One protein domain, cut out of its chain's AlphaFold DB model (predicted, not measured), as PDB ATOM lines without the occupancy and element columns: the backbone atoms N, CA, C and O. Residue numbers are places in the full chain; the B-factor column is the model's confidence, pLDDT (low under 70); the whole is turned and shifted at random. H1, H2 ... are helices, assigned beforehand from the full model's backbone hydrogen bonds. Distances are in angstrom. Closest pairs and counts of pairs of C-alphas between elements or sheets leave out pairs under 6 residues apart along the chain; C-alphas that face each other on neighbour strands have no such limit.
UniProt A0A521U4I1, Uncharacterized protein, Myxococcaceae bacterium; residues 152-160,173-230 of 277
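AT A GLANCE: This is residues 152 to 160 and 173 to 230 of the 277 residues of an uncharacterized protein of Myxococcaceae bacterium (UniProt A0A521U4I1). Two helices, H3 and H5, lie side by side and run opposite ways, with H2 crossing H5 at residues 221 to 225 and joined to the beginning of H3, and H4 making a corner with the other end of H3. The short helix H1, with the loop after it, lies off past the H2 end and adds to the length. The printed part has 67 residues with five named helices, H1, H2, H3, H4 and H5 in chain order, and no named strand; the class is all helix. It is only just compact, close to loose, with a radius of gyration of the C-alphas of 13.1 A, and its outline is a rod spanning 46 by 19 by 17 A.

HOW THE PARTS SIT: The longest helix, H5, residues 215 to 230, touches H3, residues 187 to 199, at a shallow tilt of 22 degrees, opposite ways; their closest C-alphas, of Val 196 and Val 217, are 6.3 A apart. H5 also touches H2, residues 176 to 185, with its residues 221 to 225 alone; the closest C-alphas, of Met 179 and Ala 225, are 6.9 A apart, and the lines are about perpendicular at 90 degrees. H3 is the hub, touching three helices. H2 and H3 only just touch, only at the corner, with 3 pairs of C-alphas within 8 A; the closest are those of Arg 184 and Asn 190, 4.9 A apart, and the lines are about perpendicular at 89 degrees. H4, residues 201 to 208, and H3 only just touch, only at the corner, also with 3 pairs; the closest C-alphas, of Glu 197 and Ala 204, are 5.5 A apart, at a steep tilt of 56 degrees, opposite ways. H4 and H5 are near each other, with 5 pairs of C-alphas within 10 A. H1, residues 153 to 156, touches no helix, and is only just apart from H2, with 8.4 A between their closest C-alphas. Every O i to N i+4 pair is within hydrogen-bond range in H2, H3, H4 and H5; H1 is too short for such a pair, and its one O i to N i+3 pair is within range.

IN THESE COORDINATES: H5 measures 22.8 A from C-alpha 215 at (-33.133, 9.456, -38.166) to C-alpha 230 at (-49.272, 19.315, -50.923). H3 measures 18.6 A, H2 14.0 A, H4 10.5 A and H1 5.1 A, the last beginning at C-alpha 153 at (-42.271, 32.179, -54.599).

THE WHOLE: The C-alphas farthest apart, of Arg 160 and Thr 202, are 45.5 A apart. Residues 161 to 172 are not printed, and C-alphas 160 and 173 are 19.4 A apart across the cut. The links H2 to H3 and H3 to H4 are tight, and H4 to H5 is short. Mean pLDDT of the printed part is 84.6, with residues 157 to 158, 210 and 213 under 70.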
ATOM      1  N   LEU A 152     -42.730  29.462 -51.395       81.19
ATOM      2  CA  LEU A 152     -42.740  28.831 -52.714       81.19
ATOM      3  C   LEU A 152     -42.437  29.824 -53.844       81.19
ATOM      4  O   LEU A 152     -42.193  29.390 -54.965       81.19
ATOM      5  N   GLY A 153     -42.415  31.135 -53.577       80.19
ATOM      6  CA  GLY A 153     -42.271  32.179 -54.599       80.19
ATOM      7  C   GLY A 153     -41.046  31.997 -55.505       80.19
ATOM      8  O   GLY A 153     -41.214  31.920 -56.725       80.19
ATOM      9  N   PRO A 154     -39.827  31.844 -54.950       81.69
ATOM     10  CA  PRO A 154     -38.617  31.591 -55.735       81.69
ATOM     11  C   PRO A 154     -38.689  30.309 -56.577       81.69
ATOM     12  O   PRO A 154     -38.117  30.244 -57.662       81.69
ATOM     13  N   TRP A 155     -39.416  29.298 -56.096       81.38
ATOM     14  CA  TRP A 155     -39.552  27.986 -56.734       81.38
ATOM     15  C   TRP A 155     -40.678  27.926 -57.767       81.38
ATOM     16  O   TRP A 155     -40.688  27.042 -58.621       81.38
ATOM     17  N   LEU A 156     -41.621  28.863 -57.689       77.69
ATOM     18  CA  LEU A 156     -42.735  29.056 -58.614       77.69
ATOM     19  C   LEU A 156     -42.435  30.113 -59.682       77.69
ATOM     20  O   LEU A 156     -43.291  30.372 -60.526       77.69
ATOM     21  N   ALA A 157     -41.260  30.750 -59.641       69.06
ATOM     22  CA  ALA A 157     -40.947  31.937 -60.428       69.06
ATOM     23  C   ALA A 157     -41.296  31.759 -61.919       69.06
ATOM     24  O   ALA A 157     -40.700  30.953 -62.635       69.06
ATOM     25  N   GLY A 158     -42.284  32.532 -62.378       69.56
ATOM     26  CA  GLY A 158     -42.745  32.546 -63.769       69.56
ATOM     27  C   GLY A 158     -43.916  31.614 -64.096       69.56
ATOM     28  O   GLY A 158     -44.428  31.687 -65.212       69.56
ATOM     29  N   ALA A 159     -44.389  30.793 -63.157       82.75
ATOM     30  CA  ALA A 159     -45.585  29.986 -63.362       82.75
ATOM     31  C   ALA A 159     -46.844  30.870 -63.354       82.75
ATOM     32  O   ALA A 159     -47.247  31.391 -62.317       82.75
ATOM     33  N   ARG A 160     -47.456  31.059 -64.528       84.81
ATOM     34  CA  ARG A 160     -48.690  31.855 -64.701       84.81
ATOM     35  C   ARG A 160     -49.937  30.997 -64.898       84.81
ATOM     36  O   ARG A 160     -51.048  31.486 -64.741       84.81
ATOM     37  N   ILE A 173     -39.298  18.309 -56.916       83.62
ATOM     38  CA  ILE A 173     -39.545  16.976 -56.347       83.62
ATOM     39  C   ILE A 173     -38.676  15.876 -56.965       83.62
ATOM     40  O   ILE A 173     -38.428  14.868 -56.310       83.62
ATOM     41  N   SER A 174     -38.190  16.062 -58.194       84.00
ATOM     42  CA  SER A 174     -37.368  15.068 -58.898       84.00
ATOM     43  C   SER A 174     -35.897  15.070 -58.453       84.00
ATOM     44  O   SER A 174     -35.118  14.230 -58.898       84.00
ATOM     45  N   SER A 175     -35.496  15.987 -57.566       87.56
ATOM     46  CA  SER A 175     -34.126  16.105 -57.060       87.56
ATOM     47  C   SER A 175     -34.114  16.221 -55.535       87.56
ATOM     48  O   SER A 175     -34.542  17.228 -54.975       87.56
ATOM     49  N   GLU A 176     -33.556  15.207 -54.868       86.94
ATOM     50  CA  GLU A 176     -33.353  15.208 -53.411       86.94
ATOM     51  C   GLU A 176     -32.523  16.417 -52.964       86.94
ATOM     52  O   GLU A 176     -32.895  17.108 -52.021       86.94
ATOM     53  N   GLU A 177     -31.461  16.742 -53.703       89.88
ATOM     54  CA  GLU A 177     -30.617  17.909 -53.429       89.88
ATOM     55  C   GLU A 177     -31.401  19.227 -53.536       89.88
ATOM     56  O   GLU A 177     -31.215  20.139 -52.730       89.88
ATOM     57  N   THR A 178     -32.303  19.336 -54.515       90.19
ATOM     58  CA  THR A 178     -33.133  20.535 -54.698       90.19
ATOM     59  C   THR A 178     -34.151  20.672 -53.573       90.19
ATOM     60  O   THR A 178     -34.311  21.766 -53.032       90.19
ATOM     61  N   MET A 179     -34.786  19.568 -53.172       90.88
ATOM     62  CA  MET A 179     -35.690  19.541 -52.025       90.88
ATOM     63  C   MET A 179     -34.952  19.885 -50.727       90.88
ATOM     64  O   MET A 179     -35.412  20.735 -49.973       90.88
ATOM     65  N   GLU A 180     -33.785  19.293 -50.471       90.19
ATOM     66  CA  GLU A 180     -32.981  19.618 -49.292       90.19
ATOM     67  C   GLU A 180     -32.585  21.100 -49.281       90.19
ATOM     68  O   GLU A 180     -32.713  21.770 -48.254       90.19
ATOM     69  N   ARG A 181     -32.169  21.647 -50.430       90.81
ATOM     70  CA  ARG A 181     -31.853  23.073 -50.565       90.81
ATOM     71  C   ARG A 181     -33.068  23.950 -50.279       90.81
ATOM     72  O   ARG A 181     -32.924  24.955 -49.586       90.81
ATOM     73  N   LEU A 182     -34.252  23.578 -50.765       90.88
ATOM     74  CA  LEU A 182     -35.507  24.261 -50.444       90.88
ATOM     75  C   LEU A 182     -35.764  24.235 -48.939       90.88
ATOM     76  O   LEU A 182     -35.914  25.292 -48.339       90.88
ATOM     77  N   LEU A 183     -35.747  23.057 -48.317       91.75
ATOM     78  CA  LEU A 183     -36.055  22.908 -46.895       91.75
ATOM     79  C   LEU A 183     -35.063  23.653 -45.993       91.75
ATOM     80  O   LEU A 183     -35.450  24.175 -44.954       91.75
ATOM     81  N   ARG A 184     -33.786  23.723 -46.378       89.75
ATOM     82  CA  ARG A 184     -32.767  24.449 -45.604       89.75
ATOM     83  C   ARG A 184     -32.759  25.956 -45.861       89.75
ATOM     84  O   ARG A 184     -32.321  26.704 -44.992       89.75
ATOM     85  N   SER A 185     -33.197  26.403 -47.038       89.19
ATOM     86  CA  SER A 185     -33.283  27.834 -47.370       89.19
ATOM     87  C   SER A 185     -34.596  28.472 -46.925       89.19
ATOM     88  O   SER A 185     -34.623  29.672 -46.658       89.19
ATOM     89  N   ASP A 186     -35.664  27.686 -46.810       90.19
ATOM     90  CA  ASP A 186     -36.948  28.149 -46.309       90.19
ATOM     91  C   ASP A 186     -36.905  28.337 -44.778       90.19
ATOM     92  O   ASP A 186     -36.626  27.382 -44.047       90.19
ATOM     93  N   PRO A 187     -37.197  29.543 -44.255       88.75
ATOM     94  CA  PRO A 187     -37.090  29.819 -42.822       88.75
ATOM     95  C   PRO A 187     -38.004  28.957 -41.945       88.75
ATOM     96  O   PRO A 187     -37.619  28.608 -40.830       88.75
ATOM     97  N   TYR A 188     -39.194  28.598 -42.440       89.81
ATOM     98  CA  TYR A 188     -40.140  27.758 -41.710       89.81
ATOM     99  C   TYR A 188     -39.656  26.305 -41.645       89.81
ATOM    100  O   TYR A 188     -39.527  25.743 -40.554       89.81
ATOM    101  N   ALA A 189     -39.324  25.714 -42.794       91.25
ATOM    102  CA  ALA A 189     -38.809  24.351 -42.870       91.25
ATOM    103  C   ALA A 189     -37.513  24.193 -42.064       91.25
ATOM    104  O   ALA A 189     -37.391  23.270 -41.256       91.25
ATOM    105  N   ASN A 190     -36.577  25.130 -42.219       90.81
ATOM    106  CA  ASN A 190     -35.328  25.117 -41.474       90.81
ATOM    107  C   ASN A 190     -35.566  25.303 -39.968       90.81
ATOM    108  O   ASN A 190     -34.931  24.626 -39.164       90.81
ATOM    109  N   GLY A 191     -36.517  26.159 -39.573       89.31
ATOM    110  CA  GLY A 191     -36.933  26.307 -38.176       89.31
ATOM    111  C   GLY A 191     -37.410  24.987 -37.563       89.31
ATOM    112  O   GLY A 191     -36.977  24.633 -36.467       89.31
ATOM    113  N   ARG A 192     -38.226  24.212 -38.292       91.00
ATOM    114  CA  ARG A 192     -38.679  22.882 -37.850       91.00
ATOM    115  C   ARG A 192     -37.543  21.866 -37.747       91.00
ATOM    116  O   ARG A 192     -37.454  21.156 -36.747       91.00
ATOM    117  N   ILE A 193     -36.640  21.837 -38.724       90.25
ATOM    118  CA  ILE A 193     -35.454  20.966 -38.692       90.25
ATOM    119  C   ILE A 193     -34.586  21.284 -37.469       90.25
ATOM    120  O   ILE A 193     -34.221  20.381 -36.718       90.25
ATOM    121  N   VAL A 194     -34.301  22.566 -37.227       87.88
ATOM    122  CA  VAL A 194     -33.507  23.016 -36.074       87.88
ATOM    123  C   VAL A 194     -34.201  22.683 -34.753       87.88
ATOM    124  O   VAL A 194     -33.528  22.276 -33.808       87.88
ATOM    125  N   ALA A 195     -35.530  22.805 -34.675       87.62
ATOM    126  CA  ALA A 195     -36.289  22.417 -33.488       87.62
ATOM    127  C   ALA A 195     -36.131  20.918 -33.180       87.62
ATOM    128  O   ALA A 195     -35.867  20.559 -32.034       87.62
ATOM    129  N   VAL A 196     -36.195  20.049 -34.195       88.19
ATOM    130  CA  VAL A 196     -35.950  18.606 -34.026       88.19
ATOM    131  C   VAL A 196     -34.496  18.322 -33.635       88.19
ATOM    132  O   VAL A 196     -34.250  17.532 -32.724       88.19
ATOM    133  N   GLU A 197     -33.522  18.996 -34.251       86.31
ATOM    134  CA  GLU A 197     -32.106  18.871 -33.876       86.31
ATOM    135  C   GLU A 197     -31.844  19.285 -32.419       86.31
ATOM    136  O   GLU A 197     -31.012  18.677 -31.736       86.31
ATOM    137  N   ALA A 198     -32.551  20.305 -31.923       85.38
ATOM    138  CA  ALA A 198     -32.413  20.799 -30.557       85.38
ATOM    139  C   ALA A 198     -32.878  19.779 -29.505       85.38
ATOM    140  O   ALA A 198     -32.335  19.763 -28.399       85.38
ATOM    141  N   LEU A 199     -33.809  18.884 -29.855       85.50
ATOM    142  CA  LEU A 199     -34.241  17.787 -28.981       85.50
ATOM    143  C   LEU A 199     -33.136  16.733 -28.772       85.50
ATOM    144  O   LEU A 199     -33.175  15.994 -27.790       85.50
ATOM    145  N   ASN A 200     -32.128  16.671 -29.656       83.00
ATOM    146  CA  ASN A 200     -31.006  15.735 -29.559       83.00
ATOM    147  C   ASN A 200     -29.649  16.387 -29.917       83.00
ATOM    148  O   ASN A 200     -29.060  16.115 -30.974       83.00
ATOM    149  N   PRO A 201     -29.065  17.199 -29.013       79.00
ATOM    150  CA  PRO A 201     -27.865  17.986 -29.311       79.00
ATOM    151  C   PRO A 201     -26.634  17.120 -29.628       79.00
ATOM    152  O   PRO A 201     -25.738  17.537 -30.367       79.00
ATOM    153  N   THR A 202     -26.573  15.894 -29.102       79.62
ATOM    154  CA  THR A 202     -25.474  14.951 -29.359       79.62
ATOM    155  C   THR A 202     -25.540  14.376 -30.772       79.62
ATOM    156  O   THR A 202     -24.504  14.197 -31.421       79.62
ATOM    157  N   ALA A 203     -26.737  14.080 -31.281       70.75
ATOM    158  CA  ALA A 203     -26.914  13.677 -32.672       70.75
ATOM    159  C   ALA A 203     -26.675  14.847 -33.635       70.75
ATOM    160  O   ALA A 203     -25.925  14.679 -34.597       70.75
ATOM    161  N   ALA A 204     -27.153  16.051 -33.302       72.38
ATOM    162  CA  ALA A 204     -26.883  17.264 -34.074       72.38
ATOM    163  C   ALA A 204     -25.371  17.536 -34.219       72.38
ATOM    164  O   ALA A 204     -24.862  17.761 -35.320       72.38
ATOM    165  N   ARG A 205     -24.595  17.413 -33.129       76.81
ATOM    166  CA  ARG A 205     -23.122  17.534 -33.172       76.81
ATOM    167  C   ARG A 205     -22.459  16.476 -34.058       76.81
ATOM    168  O   ARG A 205     -21.449  16.773 -34.693       76.81
ATOM    169  N   ARG A 206     -22.985  15.246 -34.098       75.62
ATOM    170  CA  ARG A 206     -22.468  14.177 -34.972       75.62
ATOM    171  C   ARG A 206     -22.767  14.470 -36.440       75.62
ATOM    172  O   ARG A 206     -21.855  14.335 -37.253       75.62
ATOM    173  N   SER A 207     -23.983  14.914 -36.752       71.81
ATOM    174  CA  SER A 207     -24.379  15.290 -38.112       71.81
ATOM    175  C   SER A 207     -23.497  16.417 -38.664       71.81
ATOM    176  O   SER A 207     -22.923  16.276 -39.741       71.81
ATOM    177  N   ARG A 208     -23.223  17.459 -37.861       76.50
ATOM    178  CA  ARG A 208     -22.296  18.552 -38.233       76.50
ATOM    179  C   ARG A 208     -20.868  18.093 -38.541       76.50
ATOM    180  O   ARG A 208     -20.144  18.784 -39.244       76.50
ATOM    181  N   ARG A 209     -20.448  16.932 -38.029       82.38
ATOM    182  CA  ARG A 209     -19.137  16.320 -38.321       82.38
ATOM    183  C   ARG A 209     -19.160  15.437 -39.577       82.38
ATOM    184  O   ARG A 209     -18.283  14.593 -39.732       82.38
ATOM    185  N   GLY A 210     -20.175  15.575 -40.432       68.94
ATOM    186  CA  GLY A 210     -20.322  14.783 -41.654       68.94
ATOM    187  C   GLY A 210     -20.698  13.322 -41.400       68.94
ATOM    188  O   GLY A 210     -20.484  12.472 -42.263       68.94
ATOM    189  N   ARG A 211     -21.226  12.994 -40.211       72.69
ATOM    190  CA  ARG A 211     -21.836  11.679 -39.972       72.69
ATOM    191  C   ARG A 211     -23.285  11.697 -40.450       72.69
ATOM    192  O   ARG A 211     -23.893  12.761 -40.540       72.69
ATOM    193  N   ARG A 212     -23.814  10.503 -40.739       72.88
ATOM    194  CA  ARG A 212     -25.200  10.286 -41.178       72.88
ATOM    195  C   ARG A 212     -26.183  11.142 -40.352       72.88
ATOM    196  O   ARG A 212     -25.979  11.221 -39.132       72.88
ATOM    197  N   PRO A 213     -27.185  11.785 -40.986       69.69
ATOM    198  CA  PRO A 213     -28.159  12.588 -40.263       69.69
ATOM    199  C   PRO A 213     -28.880  11.762 -39.188       69.69
ATOM    200  O   PRO A 213     -28.933  10.531 -39.248       69.69
ATOM    201  N   ASP A 214     -29.384  12.448 -38.162       83.06
ATOM    202  CA  ASP A 214     -30.229  11.818 -37.146       83.06
ATOM    203  C   ASP A 214     -31.494  11.265 -37.831       83.06
ATOM    204  O   ASP A 214     -32.133  12.023 -38.565       83.06
ATOM    205  N   PRO A 215     -31.889   9.995 -37.616       86.12
ATOM    206  CA  PRO A 215     -33.133   9.456 -38.166       86.12
ATOM    207  C   PRO A 215     -34.370  10.312 -37.853       86.12
ATOM    208  O   PRO A 215     -35.293  10.348 -38.664       86.12
ATOM    209  N   ALA A 216     -34.402  11.029 -36.722       88.00
ATOM    210  CA  ALA A 216     -35.494  11.951 -36.406       88.00
ATOM    211  C   ALA A 216     -35.534  13.154 -37.366       88.00
ATOM    212  O   ALA A 216     -36.603  13.556 -37.820       88.00
ATOM    213  N   VAL A 217     -34.365  13.692 -37.722       89.25
ATOM    214  CA  VAL A 217     -34.236  14.783 -38.696       89.25
ATOM    215  C   VAL A 217     -34.551  14.284 -40.104       89.25
ATOM    216  O   VAL A 217     -35.269  14.962 -40.831       89.25
ATOM    217  N   GLU A 218     -34.084  13.085 -40.476       89.31
ATOM    218  CA  GLU A 218     -34.442  12.460 -41.760       89.31
ATOM    219  C   GLU A 218     -35.971  12.327 -41.882       89.31
ATOM    220  O   GLU A 218     -36.554  12.761 -42.874       89.31
ATOM    221  N   ALA A 219     -36.642  11.802 -40.850       91.06
ATOM    222  CA  ALA A 219     -38.098  11.661 -40.830       91.06
ATOM    223  C   ALA A 219     -38.828  13.013 -40.915       91.06
ATOM    224  O   ALA A 219     -39.839  13.137 -41.609       91.06
ATOM    225  N   GLU A 220     -38.310  14.043 -40.251       92.12
ATOM    226  CA  GLU A 220     -38.880  15.385 -40.319       92.12
ATOM    227  C   GLU A 220     -38.724  16.007 -41.713       92.12
ATOM    228  O   GLU A 220     -39.681  16.563 -42.254       92.12
ATOM    229  N   MET A 221     -37.566  15.842 -42.356       91.81
ATOM    230  CA  MET A 221     -37.350  16.293 -43.734       91.81
ATOM    231  C   MET A 221     -38.308  15.607 -44.719       91.81
ATOM    232  O   MET A 221     -38.860  16.276 -45.592       91.81
ATOM    233  N   VAL A 222     -38.586  14.306 -44.545       91.06
ATOM    234  CA  VAL A 222     -39.636  13.595 -45.305       91.06
ATOM    235  C   VAL A 222     -41.001  14.263 -45.107       91.06
ATOM    236  O   VAL A 222     -41.730  14.507 -46.073       91.06
ATOM    237  N   ASN A 223     -41.377  14.532 -43.855       91.50
ATOM    238  CA  ASN A 223     -42.677  15.115 -43.523       91.50
ATOM    239  C   ASN A 223     -42.835  16.519 -44.114       91.50
ATOM    240  O   ASN A 223     -43.893  16.836 -44.668       91.50
ATOM    241  N   LEU A 224     -41.776  17.326 -44.061       92.06
ATOM    242  CA  LEU A 224     -41.739  18.649 -44.667       92.06
ATOM    243  C   LEU A 224     -41.811  18.571 -46.192       92.06
ATOM    244  O   LEU A 224     -42.631  19.271 -46.772       92.06
ATOM    245  N   ALA A 225     -41.061  17.678 -46.844       90.44
ATOM    246  CA  ALA A 225     -41.126  17.491 -48.297       90.44
ATOM    247  C   ALA A 225     -42.542  17.110 -48.769       90.44
ATOM    248  O   ALA A 225     -43.057  17.651 -49.750       90.44
ATOM    249  N   ARG A 226     -43.226  16.231 -48.025       87.94
ATOM    250  CA  ARG A 226     -44.637  15.891 -48.273       87.94
ATOM    251  C   ARG A 226     -45.552  17.101 -48.123       87.94
ATOM    252  O   ARG A 226     -46.464  17.288 -48.930       87.94
ATOM    253  N   LEU A 227     -45.342  17.902 -47.078       87.88
ATOM    254  CA  LEU A 227     -46.131  19.106 -46.852       87.88
ATOM    255  C   LEU A 227     -45.889  20.129 -47.971       87.88
ATOM    256  O   LEU A 227     -46.868  20.625 -48.519       87.88
ATOM    257  N   VAL A 228     -44.638  20.355 -48.381       88.44
ATOM    258  CA  VAL A 228     -44.271  21.185 -49.540       88.44
ATOM    259  C   VAL A 228     -45.018  20.716 -50.783       88.44
ATOM    260  O   VAL A 228     -45.709  21.524 -51.391       88.44
ATOM    261  N   GLY A 229     -44.973  19.424 -51.122       86.19
ATOM    262  CA  GLY A 229     -45.685  18.886 -52.287       86.19
ATOM    263  C   GLY A 229     -47.193  19.160 -52.253       86.19
ATOM    264  O   GLY A 229     -47.767  19.614 -53.242       86.19
ATOM    265  N   ARG A 230     -47.845  18.977 -51.093       83.88
ATOM    266  CA  ARG A 230     -49.272  19.315 -50.923       83.88
ATOM    267  C   ARG A 230     -49.542  20.805 -51.115       83.88
ATOM    268  O   ARG A 230     -50.520  21.165 -51.771       83.88
TER     269      ARG A 230